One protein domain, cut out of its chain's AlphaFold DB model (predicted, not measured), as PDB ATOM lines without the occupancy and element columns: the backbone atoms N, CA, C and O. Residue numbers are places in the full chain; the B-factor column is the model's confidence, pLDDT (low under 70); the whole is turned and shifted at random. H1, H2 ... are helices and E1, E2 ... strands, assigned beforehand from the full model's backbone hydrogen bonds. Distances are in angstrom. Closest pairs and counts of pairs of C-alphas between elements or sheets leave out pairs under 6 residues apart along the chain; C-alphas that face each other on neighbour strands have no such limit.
ATOM      1  N   GLU A  37     -32.607 -32.384  11.188       93.81
ATOM      2  CA  GLU A  37     -31.432 -32.823  11.950       93.81
ATOM      3  C   GLU A  37     -30.412 -31.695  12.130       93.81
ATOM      4  O   GLU A  37     -29.994 -31.421  13.248       93.81
ATOM      5  N   GLN A  38     -30.073 -30.976  11.055       93.44
ATOM      6  CA  GLN A  38     -29.108 -29.872  11.112       93.44
ATOM      7  C   GLN A  38     -29.615 -28.735  11.998       93.44
ATOM      8  O   GLN A  38     -28.856 -28.158  12.772       93.44
ATOM      9  N   GLN A  39     -30.910 -28.422  11.912       95.19
ATOM     10  CA  GLN A  39     -31.507 -27.393  12.759       95.19
ATOM     11  C   GLN A  39     -31.493 -27.797  14.236       95.19
ATOM     12  O   GLN A  39     -31.351 -26.926  15.088       95.19
ATOM     13  N   ILE A  40     -31.632 -29.088  14.554       95.38
ATOM     14  CA  ILE A  40     -31.540 -29.584  15.934       95.38
ATOM     15  C   ILE A  40     -30.085 -29.567  16.401       95.38
ATOM     16  O   ILE A  40     -29.819 -29.004  17.459       95.38
ATOM     17  N   GLU A  41     -29.151 -30.093  15.609       94.69
ATOM     18  CA  GLU A  41     -27.712 -30.135  15.915       94.69
ATOM     19  C   GLU A  41     -27.140 -28.731  16.194       94.69
ATOM     20  O   GLU A  41     -26.336 -28.541  17.103       94.69
ATOM     21  N   GLU A  42     -27.607 -27.703  15.476       94.12
ATOM     22  CA  GLU A  42     -27.216 -26.308  15.720       94.12
ATOM     23  C   GLU A  42     -27.764 -25.715  17.031       94.12
ATOM     24  O   GLU A  42     -27.272 -24.678  17.497       94.12
ATOM     25  N   LYS A  43     -28.823 -26.301  17.602       93.50
ATOM     26  CA  LYS A  43     -29.524 -25.788  18.793       93.50
ATOM     27  C   LYS A  43     -29.265 -26.610  20.044       93.50
ATOM     28  O   LYS A  43     -29.376 -26.059  21.136       93.50
ATOM     29  N   GLN A  44     -28.971 -27.893  19.883       93.31
ATOM     30  CA  GLN A  44     -28.904 -28.864  20.961       93.31
ATOM     31  C   GLN A  44     -27.543 -29.541  20.938       93.31
ATOM     32  O   GLN A  44     -27.214 -30.308  20.033       93.31
ATOM     33  N   GLU A  45     -26.749 -29.250  21.964       91.56
ATOM     34  CA  GLU A  45     -25.537 -30.016  22.223       91.56
ATOM     35  C   GLU A  45     -25.919 -31.478  22.477       91.56
ATOM     36  O   GLU A  45     -26.985 -31.755  23.024       91.56
ATOM     37  N   HIS A  46     -25.037 -32.403  22.101       93.56
ATOM     38  CA  HIS A  46     -25.233 -33.841  22.313       93.56
ATOM     39  C   HIS A  46     -26.352 -34.482  21.484       93.56
ATOM     40  O   HIS A  46     -26.692 -35.626  21.756       93.56
ATOM     41  N   PHE A  47     -26.909 -33.796  20.481       94.25
ATOM     42  CA  PHE A  47     -27.794 -34.439  19.509       94.25
ATOM     43  C   PHE A  47     -27.105 -35.643  18.853       94.25
ATOM     44  O   PHE A  47     -25.986 -35.510  18.357       94.25
ATOM     45  N   GLU A  48     -27.805 -36.775  18.828       92.62
ATOM     46  CA  GLU A  48     -27.341 -38.000  18.174       92.62
ATOM     47  C   GLU A  48     -28.218 -38.330  16.959       92.62
ATOM     48  O   GLU A  48     -27.738 -38.336  15.825       92.62
ATOM     49  N   GLU A  49     -29.518 -38.563  17.170       91.44
ATOM     50  CA  GLU A  49     -30.434 -38.953  16.094       91.44
ATOM     51  C   GLU A  49     -31.901 -38.601  16.369       91.44
ATOM     52  O   GLU A  49     -32.327 -38.464  17.516       91.44
ATOM     53  N   ILE A  50     -32.700 -38.488  15.303       92.88
ATOM     54  CA  ILE A  50     -34.162 -38.373  15.395       92.88
ATOM     55  C   ILE A  50     -34.764 -39.764  15.620       92.88
ATOM     56  O   ILE A  50     -34.535 -40.685  14.842       92.88
ATOM     57  N   ILE A  51     -35.603 -39.880  16.649       90.50
ATOM     58  CA  ILE A  51     -36.319 -41.112  17.005       90.50
ATOM     59  C   ILE A  51     -37.658 -41.163  16.275       90.50
ATOM     60  O   ILE A  51     -38.058 -42.197  15.742       90.50
ATOM     61  N   ALA A  52     -38.385 -40.044  16.291       90.69
ATOM     62  CA  ALA A  52     -39.741 -39.998  15.781       90.69
ATOM     63  C   ALA A  52     -40.185 -38.583  15.406       90.69
ATOM     64  O   ALA A  52     -39.795 -37.590  16.024       90.69
ATOM     65  N   GLU A  53     -41.075 -38.522  14.420       93.44
ATOM     66  CA  GLU A  53     -41.745 -37.307  13.973       93.44
ATOM     67  C   GLU A  53     -43.259 -37.499  14.044       93.44
ATOM     68  O   GLU A  53     -43.772 -38.554  13.666       93.44
ATOM     69  N   GLN A  54     -43.981 -36.467  14.468       94.62
ATOM     70  CA  GLN A  54     -45.439 -36.477  14.519       94.62
ATOM     71  C   GLN A  54     -45.994 -35.125  14.078       94.62
ATOM     72  O   GLN A  54     -45.661 -34.093  14.652       94.62
ATOM     73  N   ASP A  55     -46.869 -35.128  13.077       94.38
ATOM     74  CA  ASP A  55     -47.559 -33.913  12.649       94.38
ATOM     75  C   ASP A  55     -48.750 -33.624  13.576       94.38
ATOM     76  O   ASP A  55     -49.569 -34.506  13.846       94.38
ATOM     77  N   GLU A  56     -48.842 -32.382  14.047       93.88
ATOM     78  CA  GLU A  56     -49.911 -31.846  14.893       93.88
ATOM     79  C   GLU A  56     -50.446 -30.533  14.298       93.88
ATOM     80  O   GLU A  56     -49.817 -29.903  13.444       93.88
ATOM     81  N   GLU A  57     -51.613 -30.076  14.760       92.50
ATOM     82  CA  GLU A  57     -52.244 -28.857  14.222       92.50
ATOM     83  C   GLU A  57     -51.390 -27.589  14.412       92.50
ATOM     84  O   GLU A  57     -51.483 -26.651  13.620       92.50
ATOM     85  N   PHE A  58     -50.548 -27.554  15.446       92.38
ATOM     86  CA  PHE A  58     -49.686 -26.414  15.775       92.38
ATOM     87  C   PHE A  58     -48.261 -26.523  15.202       92.38
ATOM     88  O   PHE A  58     -47.462 -25.594  15.373       92.38
ATOM     89  N   GLY A  59     -47.924 -27.640  14.546       95.00
ATOM     90  CA  GLY A  59     -46.601 -27.887  13.978       95.00
ATOM     91  C   GLY A  59     -46.209 -29.364  13.967       95.00
ATOM     92  O   GLY A  59     -46.963 -30.235  14.387       95.00
ATOM     93  N   LYS A  60     -44.995 -29.643  13.503       96.06
ATOM     94  CA  LYS A  60     -44.392 -30.977  13.544       96.06
ATOM     95  C   LYS A  60     -43.595 -31.142  14.833       96.06
ATOM     96  O   LYS A  60     -42.684 -30.361  15.102       96.06
ATOM     97  N   LEU A  61     -43.920 -32.169  15.607       96.62
ATOM     98  CA  LEU A  61     -43.131 -32.636  16.738       96.62
ATOM     99  C   LEU A  61     -41.987 -33.512  16.237       96.62
ATOM    100  O   LEU A  61     -42.205 -34.394  15.408       96.62
ATOM    101  N   VAL A  62     -40.788 -33.295  16.765       95.81
ATOM    102  CA  VAL A  62     -39.602 -34.104  16.480       95.81
ATOM    103  C   VAL A  62     -38.954 -34.494  17.801       95.81
ATOM    104  O   VAL A  62     -38.480 -33.630  18.539       95.81
ATOM    105  N   PHE A  63     -38.943 -35.794  18.083       93.81
ATOM    106  CA  PHE A  63     -38.292 -36.393  19.243       93.81
ATOM    107  C   PHE A  63     -36.930 -36.952  18.831       93.81
ATOM    108  O   PHE A  63     -36.821 -37.601  17.790       93.81
ATOM    109  N   TYR A  64     -35.898 -36.714  19.635       93.25
ATOM    110  CA  TYR A  64     -34.514 -37.074  19.310       93.25
ATOM    111  C   TYR A  64     -33.737 -37.546  20.537       93.25
ATOM    112  O   TYR A  64     -34.058 -37.166  21.664       93.25
ATOM    113  N   ILE A  65     -32.709 -38.365  20.303       91.62
ATOM    114  CA  ILE A  65     -31.770 -38.827  21.325       91.62
ATOM    115  C   ILE A  65     -30.712 -37.758  21.558       91.62
ATOM    116  O   ILE A  65     -30.207 -37.123  20.626       91.62
ATOM    117  N   LEU A  66     -30.369 -37.606  22.829       91.56
ATOM    118  CA  LEU A  66     -29.189 -36.902  23.291       91.56
ATOM    119  C   LEU A  66     -28.220 -37.920  23.889       91.56
ATOM    120  O   LEU A  66     -28.655 -38.740  24.696       91.56
ATOM    121  N   GLU A  67     -26.934 -37.848  23.552       91.50
ATOM    122  CA  GLU A  67     -25.890 -38.664  24.178       91.50
ATOM    123  C   GLU A  67     -24.619 -37.849  24.449       91.50
ATOM    124  O   GLU A  67     -24.019 -37.243  23.557       91.50
ATOM    125  N   ASP A  68     -24.196 -37.815  25.715       90.31
ATOM    126  CA  ASP A  68     -22.965 -37.130  26.105       90.31
ATOM    127  C   ASP A  68     -21.726 -38.040  26.059       90.31
ATOM    128  O   ASP A  68     -21.783 -39.253  25.867       90.31
ATOM    129  N   SER A  69     -20.548 -37.452  26.286       89.62
ATOM    130  CA  SER A  69     -19.284 -38.199  26.275       89.62
ATOM    131  C   SER A  69     -19.142 -39.246  27.391       89.62
ATOM    132  O   SER A  69     -18.211 -40.054  27.354       89.62
ATOM    133  N   GLU A  70     -20.005 -39.205  28.408       87.31
ATOM    134  CA  GLU A  70     -20.060 -40.176  29.503       87.31
ATOM    135  C   GLU A  70     -21.084 -41.297  29.227       87.31
ATOM    136  O   GLU A  70     -21.179 -42.242  30.016       87.31
ATOM    137  N   ASN A  71     -21.733 -41.282  28.055       84.31
ATOM    138  CA  ASN A  71     -22.843 -42.151  27.642       84.31
ATOM    139  C   ASN A  71     -24.097 -41.963  28.516       84.31
ATOM    140  O   ASN A  71     -24.859 -42.912  28.724       84.31
ATOM    141  N   ASN A  72     -24.304 -40.764  29.071       86.00
ATOM    142  CA  ASN A  72     -25.620 -40.398  29.583       86.00
ATOM    143  C   ASN A  72     -26.522 -40.137  28.382       86.00
ATOM    144  O   ASN A  72     -26.151 -39.375  27.487       86.00
ATOM    145  N   GLN A  73     -27.694 -40.762  28.377       87.94
ATOM    146  CA  GLN A  73     -28.651 -40.646  27.287       87.94
ATOM    147  C   GLN A  73     -29.905 -39.915  27.750       87.94
ATOM    148  O   GLN A  73     -30.236 -39.909  28.936       87.94
ATOM    149  N   GLY A  74     -30.621 -39.298  26.820       89.94
ATOM    150  CA  GLY A  74     -31.925 -38.721  27.098       89.94
ATOM    151  C   GLY A  74     -32.710 -38.397  25.839       89.94
ATOM    152  O   GLY A  74     -32.267 -38.686  24.729       89.94
ATOM    153  N   VAL A  75     -33.891 -37.813  26.026       91.88
ATOM    154  CA  VAL A  75     -34.808 -37.484  24.933       91.88
ATOM    155  C   VAL A  75     -35.051 -35.986  24.918       91.88
ATOM    156  O   VAL A  75     -35.450 -35.395  25.926       91.88
ATOM    157  N   GLY A  76     -34.855 -35.381  23.755       93.94
ATOM    158  CA  GLY A  76     -35.310 -34.033  23.457       93.94
ATOM    159  C   GLY A  76     -36.555 -34.023  22.578       93.94
ATOM    160  O   GLY A  76     -36.858 -34.985  21.871       93.94
ATOM    161  N   LEU A  77     -37.275 -32.907  22.630       95.69
ATOM    162  CA  LEU A  77     -38.458 -32.614  21.834       95.69
ATOM    163  C   LEU A  77     -38.329 -31.220  21.228       95.69
ATOM    164  O   LEU A  77     -38.062 -30.246  21.929       95.69
ATOM    165  N   SER A  78     -38.570 -31.123  19.927       96.38
ATOM    166  CA  SER A  78     -38.613 -29.867  19.185       96.38
ATOM    167  C   SER A  78     -39.912 -29.760  18.395       96.38
ATOM    168  O   SER A  78     -40.440 -30.752  17.903       96.38
ATOM    169  N   ILE A  79     -40.416 -28.538  18.258       97.12
ATOM    170  CA  ILE A  79     -41.556 -28.186  17.419       97.12
ATOM    171  C   ILE A  79     -41.032 -27.402  16.228       97.12
ATOM    172  O   ILE A  79     -40.327 -26.400  16.387       97.12
ATOM    173  N   PHE A  80     -41.439 -27.832  15.043       96.62
ATOM    174  CA  PHE A  80     -41.190 -27.159  13.783       96.62
ATOM    175  C   PHE A  80     -42.488 -26.581  13.233       96.62
ATOM    176  O   PHE A  80     -43.550 -27.194  13.340       96.62
ATOM    177  N   GLN A  81     -42.402 -25.403  12.627       95.94
ATOM    178  CA  GLN A  81     -43.524 -24.765  11.946       95.94
ATOM    179  C   GLN A  81     -43.245 -24.684  10.452       95.94
ATOM    180  O   GLN A  81     -42.109 -24.465  10.036       95.94
ATOM    181  N   GLU A  82     -44.285 -24.885   9.650       92.69
ATOM    182  CA  GLU A  82     -44.181 -24.729   8.207       92.69
ATOM    183  C   GLU A  82     -44.083 -23.236   7.876       92.69
ATOM    184  O   GLU A  82     -44.943 -22.431   8.247       92.69
ATOM    185  N   SER A  83     -43.003 -22.851   7.206       89.81
ATOM    186  CA  SER A  83     -42.793 -21.491   6.740       89.81
ATOM    187  C   SER A  83     -43.613 -21.203   5.485       89.81
ATOM    188  O   SER A  83     -44.164 -22.096   4.844       89.81
ATOM    189  N   ASN A  84     -43.691 -19.928   5.092       87.44
ATOM    190  CA  ASN A  84     -44.469 -19.518   3.914       87.44
ATOM    191  C   ASN A  84     -43.999 -20.185   2.608       87.44
ATOM    192  O   ASN A  84     -44.765 -20.250   1.647       87.44
ATOM    193  N   ASP A  85     -42.753 -20.660   2.583       88.00
ATOM    194  CA  ASP A  85     -42.146 -21.338   1.440       88.00
ATOM    195  C   ASP A  85     -42.326 -22.872   1.497       88.00
ATOM    196  O   ASP A  85     -41.801 -23.580   0.637       88.00
ATOM    197  N   GLY A  86     -43.081 -23.388   2.478       86.12
ATOM    198  CA  GLY A  86     -43.369 -24.816   2.660       86.12
ATOM    199  C   GLY A  86     -42.239 -25.611   3.324       86.12
ATOM    200  O   GLY A  86     -42.211 -26.836   3.221       86.12
ATOM    201  N   ASN A  87     -41.279 -24.932   3.961       89.31
ATOM    202  CA  ASN A  87     -40.166 -25.576   4.663       89.31
ATOM    203  C   ASN A  87     -40.461 -25.676   6.161       89.31
ATOM    204  O   ASN A  87     -41.047 -24.767   6.740       89.31
ATOM    205  N   TRP A  88     -40.006 -26.746   6.808       93.44
ATOM    206  CA  TRP A  88     -40.087 -26.872   8.263       93.44
ATOM    207  C   TRP A  88     -38.962 -26.089   8.937       93.44
ATOM    208  O   TRP A  88     -37.783 -26.359   8.708       93.44
ATOM    209  N   GLU A  89     -39.322 -25.144   9.798       94.81
ATOM    210  CA  GLU A  89     -38.385 -24.296  10.534       94.81
ATOM    211  C   GLU A  89     -38.514 -24.532  12.039       94.81
ATOM    212  O   GLU A  89     -39.623 -24.609  12.575       94.81
ATOM    213  N   TYR A  90     -37.376 -24.652  12.724       95.12
ATOM    214  CA  TYR A  90     -37.334 -24.809  14.175       95.12
ATOM    215  C   TYR A  90     -38.052 -23.640  14.853       95.12
ATOM    216  O   TYR A  90     -37.706 -22.476  14.648       95.12
ATOM    217  N   SER A  91     -39.018 -23.955  15.713       95.38
ATOM    218  CA  SER A  91     -39.782 -22.966  16.472       95.38
ATOM    219  C   SER A  91     -39.333 -22.927  17.932       95.38
ATOM    220  O   SER A  91     -38.902 -21.889  18.437       95.38
ATOM    221  N   LYS A  92     -39.413 -24.069  18.619       95.25
ATOM    222  CA  LYS A  92     -39.192 -24.199  20.067       95.25
ATOM    223  C   LYS A  92     -38.840 -25.637  20.423       95.25
ATOM    224  O   LYS A  92     -39.180 -26.540  19.672       95.25
ATOM    225  N   GLY A  93     -38.188 -25.854  21.557       93.44
ATOM    226  CA  GLY A  93     -37.783 -27.190  21.977       93.44
ATOM    227  C   GLY A  93     -37.302 -27.235  23.419       93.44
ATOM    228  O   GLY A  93     -36.995 -26.199  24.011       93.44
ATOM    229  N   THR A  94     -37.260 -28.440  23.966       92.81
ATOM    230  CA  THR A  94     -36.765 -28.765  25.305       92.81
ATOM    231  C   THR A  94     -36.020 -30.097  25.248       92.81
ATOM    232  O   THR A  94     -36.282 -30.925  24.376       92.81
ATOM    233  N   ALA A  95     -35.052 -30.282  26.134       90.31
ATOM    234  CA  ALA A  95     -34.096 -31.378  26.081       90.31
ATOM    235  C   ALA A  95     -33.651 -31.746  27.493       90.31
ATOM    236  O   ALA A  95     -33.369 -30.858  28.298       90.31
ATOM    237  N   HIS A  96     -33.568 -33.047  27.780       85.19
ATOM    238  CA  HIS A  96     -33.114 -33.559  29.073       85.19
ATOM    239  C   HIS A  96     -32.125 -34.699  28.873       85.19
ATOM    240  O   HIS A  96     -32.427 -35.661  28.174       85.19
ATOM    241  N   LEU A  97     -30.954 -34.583  29.503       84.44
ATOM    242  CA  LEU A  97     -29.964 -35.653  29.628       84.44
ATOM    243  C   LEU A  97     -30.100 -36.319  30.994       84.44
ATOM    244  O   LEU A  97     -30.368 -35.655  31.996       84.44
ATOM    245  N   ALA A  98     -29.904 -37.631  31.019       78.62
ATOM    246  CA  ALA A  98     -30.402 -38.457  32.095       78.62
ATOM    247  C   ALA A  98     -29.488 -39.652  32.412       78.62
ATOM    248  O   ALA A  98     -28.882 -40.251  31.524       78.62
ATOM    249  N   SER A  99     -29.427 -40.054  33.687       72.25
ATOM    250  CA  SER A  99     -28.831 -41.339  34.081       72.25
ATOM    251  C   SER A  99     -29.840 -42.484  33.911       72.25
ATOM    252  O   SER A  99     -31.055 -42.289  33.961       72.25
ATOM    253  N   THR A 100     -29.351 -43.696  33.637       75.56
ATOM    254  CA  THR A 100     -30.202 -44.856  33.316       75.56
ATOM    255  C   THR A 100     -31.093 -45.289  34.490       75.56
ATOM    256  O   THR A 100     -30.648 -45.342  35.637       75.56
ATOM    257  N   GLY A 101     -32.315 -45.730  34.183       68.12
ATOM    258  CA  GLY A 101     -33.284 -46.316  35.114       68.12
ATOM    259  C   GLY A 101     -34.160 -45.297  35.841       68.12
ATOM    260  O   GLY A 101     -34.918 -45.670  36.736       68.12
ATOM    261  N   GLU A 102     -34.048 -44.023  35.482       76.56
ATOM    262  CA  GLU A 102     -34.794 -42.924  36.080       76.56
ATOM    263  C   GLU A 102     -36.008 -42.547  35.218       76.56
ATOM    264  O   GLU A 102     -35.987 -42.637  33.988       76.56
ATOM    265  N   VAL A 103     -37.087 -42.142  35.892       77.25
ATOM    266  CA  VAL A 103     -38.289 -41.594  35.257       77.25
ATOM    267  C   VAL A 103     -38.053 -40.115  35.003       77.25
ATOM    268  O   VAL A 103     -37.807 -39.368  35.952       77.25
ATOM    269  N   TYR A 104     -38.168 -39.695  33.746       77.00
ATOM    270  CA  TYR A 104     -38.014 -38.296  33.376       77.00
ATOM    271  C   TYR A 104     -39.344 -37.693  32.954       77.00
ATOM    272  O   TYR A 104     -40.030 -38.182  32.056       77.00
ATOM    273  N   SER A 105     -39.668 -36.597  33.634       67.94
ATOM    274  CA  SER A 105     -40.646 -35.609  33.204       67.94
ATOM    275  C   SER A 105     -39.921 -34.583  32.355       67.94
ATOM    276  O   SER A 105     -38.874 -34.083  32.769       67.94
ATOM    277  N   SER A 106     -40.488 -34.223  31.212       63.84
ATOM    278  CA  SER A 106     -39.996 -33.072  30.476       63.84
ATOM    279  C   SER A 106     -40.245 -31.779  31.260       63.84
ATOM    280  O   SER A 106     -41.229 -31.657  31.994       63.84
ATOM    281  N   ASP A 107     -39.385 -30.780  31.037       74.88
ATOM    282  CA  ASP A 107     -39.842 -29.381  31.022       74.88
ATOM    283  C   ASP A 107     -40.944 -29.262  29.958       74.88
ATOM    284  O   ASP A 107     -41.002 -30.059  29.024       74.88
ATOM    285  N   TYR A 108     -41.840 -28.296  30.038       89.12
ATOM    286  CA  TYR A 108     -42.924 -28.202  29.057       89.12
ATOM    287  C   TYR A 108     -42.573 -27.251  27.910       89.12
ATOM    288  O   TYR A 108     -41.722 -26.370  28.034       89.12
ATOM    289  N   ILE A 109     -43.268 -27.404  26.784       94.00
ATOM    290  CA  ILE A 109     -43.254 -26.415  25.707       94.00
ATOM    291  C   ILE A 109     -44.616 -25.719  25.678       94.00
ATOM    292  O   ILE A 109     -45.633 -26.353  25.407       94.00
ATOM    293  N   GLU A 110     -44.650 -24.410  25.928       95.19
ATOM    294  CA  GLU A 110     -45.870 -23.601  25.775       95.19
ATOM    295  C   GLU A 110     -46.295 -23.595  24.311       95.19
ATOM    296  O   GLU A 110     -45.516 -23.202  23.436       95.19
ATOM    297  N   ILE A 111     -47.517 -24.039  24.019       94.69
ATOM    298  CA  ILE A 111     -48.083 -23.998  22.669       94.69
ATOM    299  C   ILE A 111     -48.710 -22.627  22.424       94.69
ATOM    300  O   ILE A 111     -48.379 -21.990  21.420       94.69
ATOM    301  N   ASP A 112     -49.518 -22.172  23.382       93.81
ATOM    302  CA  ASP A 112     -50.181 -20.871  23.443       93.81
ATOM    303  C   ASP A 112     -50.409 -20.447  24.910       93.81
ATOM    304  O   ASP A 112     -49.920 -21.097  25.831       93.81
ATOM    305  N   ASP A 113     -51.159 -19.361  25.130       94.12
ATOM    306  CA  ASP A 113     -51.436 -18.794  26.460       94.12
ATOM    307  C   ASP A 113     -52.240 -19.724  27.394       94.12
ATOM    308  O   ASP A 113     -52.391 -19.423  28.578       94.12
ATOM    309  N   SER A 114     -52.814 -20.808  26.870       95.88
ATOM    310  CA  SER A 114     -53.684 -21.739  27.599       95.88
ATOM    311  C   SER A 114     -53.199 -23.182  27.595       95.88
ATOM    312  O   SER A 114     -53.585 -23.934  28.483       95.88
ATOM    313  N   THR A 115     -52.336 -23.559  26.651       95.00
ATOM    314  CA  THR A 115     -51.960 -24.954  26.413       95.00
ATOM    315  C   THR A 115     -50.452 -25.131  26.458       95.00
ATOM    316  O   THR A 115     -49.697 -24.381  25.830       95.00
ATOM    317  N   LYS A 116     -50.004 -26.200  27.113       95.00
ATOM    318  CA  LYS A 116     -48.622 -26.676  27.045       95.00
ATOM    319  C   LYS A 116     -48.549 -28.129  26.606       95.00
ATOM    320  O   LYS A 116     -49.453 -28.923  26.847       95.00
ATOM    321  N   LEU A 117     -47.430 -28.460  25.982       94.94
ATOM    322  CA  LEU A 117     -47.041 -29.812  25.629       94.94
ATOM    323  C   LEU A 117     -46.079 -30.342  26.687       94.94
ATOM    324  O   LEU A 117     -45.040 -29.731  26.949       94.94
ATOM    325  N   VAL A 118     -46.432 -31.480  27.271       94.19
ATOM    326  CA  VAL A 118     -45.581 -32.238  28.192       94.19
ATOM    327  C   VAL A 118     -45.250 -33.584  27.565       94.19
ATOM    328  O   VAL A 118     -46.067 -34.148  26.836       94.19
ATOM    329  N   TYR A 119     -44.067 -34.117  27.856       93.44
ATOM    330  CA  TYR A 119     -43.729 -35.498  27.542       93.44
ATOM    331  C   TYR A 119     -42.955 -36.148  28.682       93.44
ATOM    332  O   TYR A 119     -42.366 -35.484  29.530       93.44
ATOM    333  N   GLY A 120     -42.962 -37.469  28.708       92.38
ATOM    334  CA  GLY A 120     -42.210 -38.242  29.676       92.38
ATOM    335  C   GLY A 120     -41.762 -39.561  29.084       92.38
ATOM    336  O   GLY A 120     -42.352 -40.080  28.134       92.38
ATOM    337  N   TYR A 121     -40.682 -40.083  29.648       91.06
ATOM    338  CA  TYR A 121     -40.105 -41.362  29.266       91.06
ATOM    339  C   TYR A 121     -39.360 -41.971  30.456       91.06
ATOM    340  O   TYR A 121     -38.971 -41.287  31.407       91.06
ATOM    341  N   ILE A 122     -39.157 -43.283  30.398       88.88
ATOM    342  CA  ILE A 122     -38.251 -43.985  31.304       88.88
ATOM    343  C   ILE A 122     -36.910 -44.069  30.587       88.88
ATOM    344  O   ILE A 122     -36.845 -44.575  29.468       88.88
ATOM    345  N   ASN A 123     -35.848 -43.542  31.202       81.62
ATOM    346  CA  ASN A 123     -34.519 -43.562  30.598       81.62
ATOM    347  C   ASN A 123     -33.927 -44.970  30.676       81.62
ATOM    348  O   ASN A 123     -33.215 -45.313  31.623       81.62
ATOM    349  N   GLU A 124     -34.263 -45.817  29.714       76.62
ATOM    350  CA  GLU A 124     -33.664 -47.138  29.598       76.62
ATOM    351  C   GLU A 124     -32.289 -47.066  28.931       76.62
ATOM    352  O   GLU A 124     -31.876 -46.049  28.391       76.62
ATOM    353  N   LYS A 125     -31.528 -48.156  29.026       65.19
ATOM    354  CA  LYS A 125     -30.148 -48.206  28.520       65.19
ATOM    355  C   LYS A 125     -30.067 -48.227  26.985       65.19
ATOM    356  O   LYS A 125     -28.970 -48.202  26.439       65.19
ATOM    357  N   ASP A 126     -31.198 -48.420  26.323       73.81
ATOM    358  CA  ASP A 126     -31.277 -48.532  24.879       73.81
ATOM    359  C   ASP A 126     -32.581 -47.891  24.402       73.81
ATOM    360  O   ASP A 126     -33.665 -48.320  24.796       73.81
ATOM    361  N   PHE A 127     -32.462 -46.846  23.585       75.25
ATOM    362  CA  PHE A 127     -33.597 -46.179  22.949       75.25
ATOM    363  C   PHE A 127     -33.928 -46.744  21.566       75.25
ATOM    364  O   PHE A 127     -34.925 -46.336  20.961       75.25
ATOM    365  N   ASN A 128     -33.141 -47.714  21.087       64.50
ATOM    366  CA  ASN A 128     -33.504 -48.504  19.924       64.50
ATOM    367  C   ASN A 128     -34.823 -49.222  20.255       64.50
ATOM    368  O   ASN A 128     -34.845 -50.073  21.137       64.50
ATOM    369  N   ASP A 129     -35.908 -48.861  19.567       67.56
ATOM    370  CA  ASP A 129     -37.290 -49.358  19.735       67.56
ATOM    371  C   ASP A 129     -38.242 -48.507  20.602       67.56
ATOM    372  O   ASP A 129     -39.332 -48.971  20.955       67.56
ATOM    373  N   LEU A 130     -37.918 -47.239  20.888       78.88
ATOM    374  CA  LEU A 130     -38.915 -46.334  21.465       78.88
ATOM    375  C   LEU A 130     -40.087 -46.076  20.505       78.88
ATOM    376  O   LEU A 130     -39.923 -45.701  19.345       78.88
ATOM    377  N   SER A 131     -41.296 -46.224  21.039       86.56
ATOM    378  CA  SER A 131     -42.546 -45.827  20.388       86.56
ATOM    379  C   SER A 131     -43.024 -44.465  20.893       86.56
ATOM    380  O   SER A 131     -42.669 -44.047  21.994       86.56
ATOM    381  N   LEU A 132     -43.850 -43.771  20.106       90.00
ATOM    382  CA  LEU A 132     -44.584 -42.596  20.577       90.00
ATOM    383  C   LEU A 132     -46.002 -42.992  20.971       90.00
ATOM    384  O   LEU A 132     -46.668 -43.706  20.217       90.00
ATOM    385  N   ASP A 133     -46.475 -42.465  22.095       91.88
ATOM    386  CA  ASP A 133     -47.878 -42.557  22.492       91.88
ATOM    387  C   ASP A 133     -48.419 -41.186  22.890       91.88
ATOM    388  O   ASP A 133     -47.806 -40.448  23.667       91.88
ATOM    389  N   LYS A 134     -49.575 -40.842  22.323       92.44
ATOM    390  CA  LYS A 134     -50.283 -39.605  22.634       92.44
ATOM    391  C   LYS A 134     -51.385 -39.923  23.623       92.44
ATOM    392  O   LYS A 134     -52.293 -40.691  23.313       92.44
ATOM    393  N   LEU A 135     -51.362 -39.257  24.768       92.19
ATOM    394  CA  LEU A 135     -52.497 -39.259  25.678       92.19
ATOM    395  C   LEU A 135     -53.401 -38.076  25.350       92.19
ATOM    396  O   LEU A 135     -53.034 -36.923  25.572       92.19
ATOM    397  N   ASP A 136     -54.588 -38.374  24.830       88.31
ATOM    398  CA  ASP A 136     -55.595 -37.358  24.504       88.31
ATOM    399  C   ASP A 136     -56.209 -36.711  25.757       88.31
ATOM    400  O   ASP A 136     -56.674 -35.575  25.700       88.31
ATOM    401  N   GLU A 137     -56.217 -37.421  26.888       84.06
ATOM    402  CA  GLU A 137     -56.760 -36.934  28.155       84.06
ATOM    403  C   GLU A 137     -55.889 -37.414  29.321       84.06
ATOM    404  O   GLU A 137     -55.630 -38.612  29.467       84.06
ATOM    405  N   VAL A 138     -55.455 -36.476  30.166       85.88
ATOM    406  CA  VAL A 138     -54.721 -36.777  31.399       85.88
ATOM    407  C   VAL A 138     -55.693 -36.728  32.568       85.88
ATOM    408  O   VAL A 138     -56.188 -35.665  32.943       85.88
ATOM    409  N   ASN A 139     -55.959 -37.895  33.148       77.50
ATOM    410  CA  ASN A 139     -56.790 -38.016  34.337       77.50
ATOM    411  C   ASN A 139     -55.930 -37.828  35.592       77.50
ATOM    412  O   ASN A 139     -54.807 -38.315  35.655       77.50
ATOM    413  N   ASP A 140     -56.474 -37.140  36.596       80.75
ATOM    414  CA  ASP A 140     -55.867 -37.009  37.928       80.75
ATOM    415  C   ASP A 140     -54.452 -36.393  37.962       80.75
ATOM    416  O   ASP A 140     -53.714 -36.635  38.912       80.75
ATOM    417  N   GLU A 141     -54.077 -35.579  36.963       88.19
ATOM    418  CA  GLU A 141     -52.760 -34.907  36.893       88.19
ATOM    419  C   GLU A 141     -51.562 -35.881  36.854       88.19
ATOM    420  O   GLU A 141     -50.412 -35.472  37.024       88.19
ATOM    421  N   GLU A 142     -51.806 -37.168  36.589       89.94
ATOM    422  CA  GLU A 142     -50.777 -38.202  36.545       89.94
ATOM    423  C   GLU A 142     -50.694 -38.847  35.157       89.94
ATOM    424  O   GLU A 142     -51.700 -39.207  34.545       89.94
ATOM    425  N   ILE A 143     -49.467 -39.015  34.664       90.44
ATOM    426  CA  ILE A 143     -49.165 -39.790  33.459       90.44
ATOM    427  C   ILE A 143     -48.336 -41.006  33.876       90.44
ATOM    428  O   ILE A 143     -47.226 -40.870  34.396       90.44
ATOM    429  N   GLU A 144     -48.887 -42.199  33.663       89.62
ATOM    430  CA  GLU A 144     -48.183 -43.470  33.845       89.62
ATOM    431  C   GLU A 144     -47.349 -43.770  32.595       89.62
ATOM    432  O   GLU A 144     -47.860 -43.770  31.474       89.62
ATOM    433  N   LEU A 145     -46.050 -43.985  32.789       89.88
ATOM    434  CA  LEU A 145     -45.084 -44.199  31.722       89.88
ATOM    435  C   LEU A 145     -44.756 -45.677  31.563       89.88
ATOM    436  O   LEU A 145     -44.612 -46.413  32.534       89.88
ATOM    437  N   ASN A 146     -44.550 -46.081  30.312       85.25
ATOM    438  CA  ASN A 146     -44.116 -47.425  29.957       85.25
ATOM    439  C   ASN A 146     -42.660 -47.409  29.477       85.25
ATOM    440  O   ASN A 146     -42.220 -46.471  28.814       85.25
ATOM    441  N   SER A 147     -41.922 -48.483  29.761       76.75
ATOM    442  CA  SER A 147     -40.473 -48.617  29.533       76.75
ATOM    443  C   SER A 147     -40.009 -48.572  28.070       76.75
ATOM    444  O   SER A 147     -38.816 -48.606  27.805       76.75
ATOM    445  N   SER A 148     -40.920 -48.472  27.103       82.56
ATOM    446  CA  SER A 148     -40.587 -48.456  25.668       82.56
ATOM    447  C   SER A 148     -41.361 -47.386  24.894       82.56
ATOM    448  O   SER A 148     -41.577 -47.504  23.683       82.56
ATOM    449  N   THR A 149     -41.825 -46.353  25.596       88.69
ATOM    450  CA  THR A 149     -42.708 -45.345  25.018       88.69
ATOM    451  C   THR A 149     -42.348 -43.955  25.518       88.69
ATOM    452  O   THR A 149     -42.281 -43.717  26.724       88.69
ATOM    453  N   ILE A 150     -42.178 -43.018  24.588       91.38
ATOM    454  CA  ILE A 150     -42.256 -41.594  24.897       91.38
ATOM    455  C   ILE A 150     -43.733 -41.230  24.878       91.38
ATOM    456  O   ILE A 150     -44.393 -41.294  23.839       91.38
ATOM    457  N   THR A 151     -44.248 -40.867  26.043       93.75
ATOM    458  CA  THR A 151     -45.647 -40.475  26.197       93.75
ATOM    459  C   THR A 151     -45.732 -38.964  26.203       93.75
ATOM    460  O   THR A 151     -44.991 -38.322  26.945       93.75
ATOM    461  N   TYR A 152     -46.624 -38.383  25.407       94.56
ATOM    462  CA  TYR A 152     -46.838 -36.937  25.390       94.56
ATOM    463  C   TYR A 152     -48.320 -36.580  25.430       94.56
ATOM    464  O   TYR A 152     -49.184 -37.366  25.038       94.56
ATOM    465  N   SER A 153     -48.616 -35.380  25.920       95.00
ATOM    466  CA  SER A 153     -49.980 -34.865  26.004       95.00
ATOM    467  C   SER A 153     -50.010 -33.340  25.947       95.00
ATOM    468  O   SER A 153     -49.051 -32.665  26.334       95.00
ATOM    469  N   LEU A 154     -51.130 -32.806  25.463       94.56
ATOM    470  CA  LEU A 154     -51.467 -31.392  25.579       94.56
ATOM    471  C   LEU A 154     -52.323 -31.208  26.826       94.56
ATOM    472  O   LEU A 154     -53.353 -31.860  26.974       94.56
ATOM    473  N   VAL A 155     -51.900 -30.308  27.700       94.88
ATOM    474  CA  VAL A 155     -52.573 -30.030  28.972       94.88
ATOM    475  C   VAL A 155     -52.723 -28.528  29.167       94.88
ATOM    476  O   VAL A 155     -52.028 -27.736  28.520       94.88
ATOM    477  N   ASP A 156     -53.609 -28.130  30.079       94.69
ATOM    478  CA  ASP A 156     -53.759 -26.723  30.442       94.69
ATOM    479  C   ASP A 156     -52.436 -26.177  31.006       94.69
ATOM    480  O   ASP A 156     -51.710 -26.855  31.740       94.69
ATOM    481  N   ILE A 157     -52.113 -24.922  30.684       94.00
ATOM    482  CA  ILE A 157     -50.851 -24.269  31.068       94.00
ATOM    483  C   ILE A 157     -50.611 -24.310  32.587       94.00
ATOM    484  O   ILE A 157     -49.489 -24.557  33.039       94.00
ATOM    485  N   ASP A 158     -51.685 -24.163  33.367       92.81
ATOM    486  CA  ASP A 158     -51.677 -24.138  34.833       92.81
ATOM    487  C   ASP A 158     -51.712 -25.538  35.473       92.81
ATOM    488  O   ASP A 158     -51.535 -25.657  36.686       92.81
ATOM    489  N   GLN A 159     -51.943 -26.598  34.692       91.19
ATOM    490  CA  GLN A 159     -52.035 -27.963  35.208       91.19
ATOM    491  C   GLN A 159     -50.637 -28.511  35.509       91.19
ATOM    492  O   GLN A 159     -49.782 -28.559  34.625       91.19
ATOM    493  N   ASP A 160     -50.373 -28.923  36.746       89.38
ATOM    494  CA  ASP A 160     -49.109 -29.575  37.103       89.38
ATOM    495  C   ASP A 160     -49.224 -31.073  36.812       89.38
ATOM    496  O   ASP A 160     -50.198 -31.695  37.220       89.38
ATOM    497  N   ILE A 161     -48.279 -31.644  36.064       91.50
ATOM    498  CA  ILE A 161     -48.349 -33.043  35.626       91.50
ATOM    499  C   ILE A 161     -47.242 -33.829  36.296       91.50
ATOM    500  O   ILE A 161     -46.061 -33.500  36.185       91.50
ATOM    501  N   LYS A 162     -47.627 -34.921  36.947       90.19
ATOM    502  CA  LYS A 162     -46.696 -35.842  37.576       90.19
ATOM    503  C   LYS A 162     -46.551 -37.106  36.741       90.19
ATOM    504  O   LYS A 162     -47.511 -37.819  36.474       90.19
ATOM    505  N   PHE A 163     -45.311 -37.429  36.406       89.19
ATOM    506  CA  PHE A 163     -44.983 -38.670  35.719       89.19
ATOM    507  C   PHE A 163     -44.686 -39.786  36.721       89.19
ATOM    508  O   PHE A 163     -44.005 -39.579  37.731       89.19
ATOM    509  N   THR A 164     -45.223 -40.971  36.449       88.38
ATOM    510  CA  THR A 164     -45.106 -42.163  37.298       88.38
ATOM    511  C   THR A 164     -44.768 -43.398  36.463       88.38
ATOM    512  O   THR A 164     -44.846 -43.356  35.240       88.38
TER     513      THR A 164
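What this domain is: This is residues 37 to 164 of the 165 residues of an uncharacterized protein of Halobacillus sp. BAB-2008 (UniProt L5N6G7). Two four-stranded sheets lie partly face to face as a sandwich, their strands crossed, with the short helix H1 beside the strands of the first sheet. The small strand pair E8 and E10 lies away from that first sheet, and E10 packs on E5 of the second. The printed part has 128 residues, with one named helix and ten named strands in the order H1, then E1 to E10, and the class is mostly strand. The first sheet has the order E1, E2, E3, E4 and is antiparallel, the second has the order E5, E6, E9, E7 and is mixed, and E8 and E10 are parallel. The whole is compact, with a radius of gyration of the C-alphas of 14.2 A and spans of 42 by 38 by 21 A.

Where its parts are: Find C-alpha 37 at (-31.432, -32.823, 11.950), where H1 begins; it runs to residue 41. Next come E1, residues 47 to 56, 22.7 A long and bending by 61 degrees at residue 51; E2, residues 59 to 67, 25.5 A; and E3, residues 73 to 82, 29.3 A. E4, residues 88 to 98, is 28.2 A long and bends by 68 degrees at residue 91; find its last C-alpha at (-30.402, -38.457, 32.095). Then read E5, residues 103 to 105; E6, residues 115 to 122, 24.0 A; E7, residues 131 to 134; E8, residues 142 to 144; E9, residues 149 to 156, 22.3 A; and E10, residues 162 to 164, ending at C-alpha (-45.106, -42.163, 37.298).

How they stand to each other: H1 is on the first sheet at a height over the sheet of 4.9 A, over none of its strands; its one O i to N i+4 pair is within hydrogen-bond range. E1 to E4 form a meander, each strand the antiparallel neighbour of the one before, and the sheet is twisted. Look for N 54 and O 61 at 2.9 A in the hairpin E1 and E2, N 62 and O 78 at 2.8 A in E2 and E3, and N 79 and O 92 at 2.7 A in E3 and E4. The sandwich, two sheets face to face, has its facing parts 9.8 A centre to centre and its strands at 41 degrees. In the second sheet, the hairpin E5 and E6 has N 104 and O 121 at 2.9 A, antiparallel E6 and E9 have N 120 and O 151 at 2.8 A, and parallel E9 and E7 have N 150 and O 131 at 2.8 A. Parallel E8 and E10 have N 143 and O 162 at 2.9 A; the closest C-alphas of E5 and E10, those of Ser 105 and Phe 163, are 5.9 A apart.

The domain as a whole: The two C-alphas farthest apart, those of Asp 85 and Gly 101, are 42.9 A apart. The printed part has no cut, and no link is long. The mean pLDDT of the printed part is 89.0; look for values under 70 at residues 101, 105 to 106, 125 and 128 to 129.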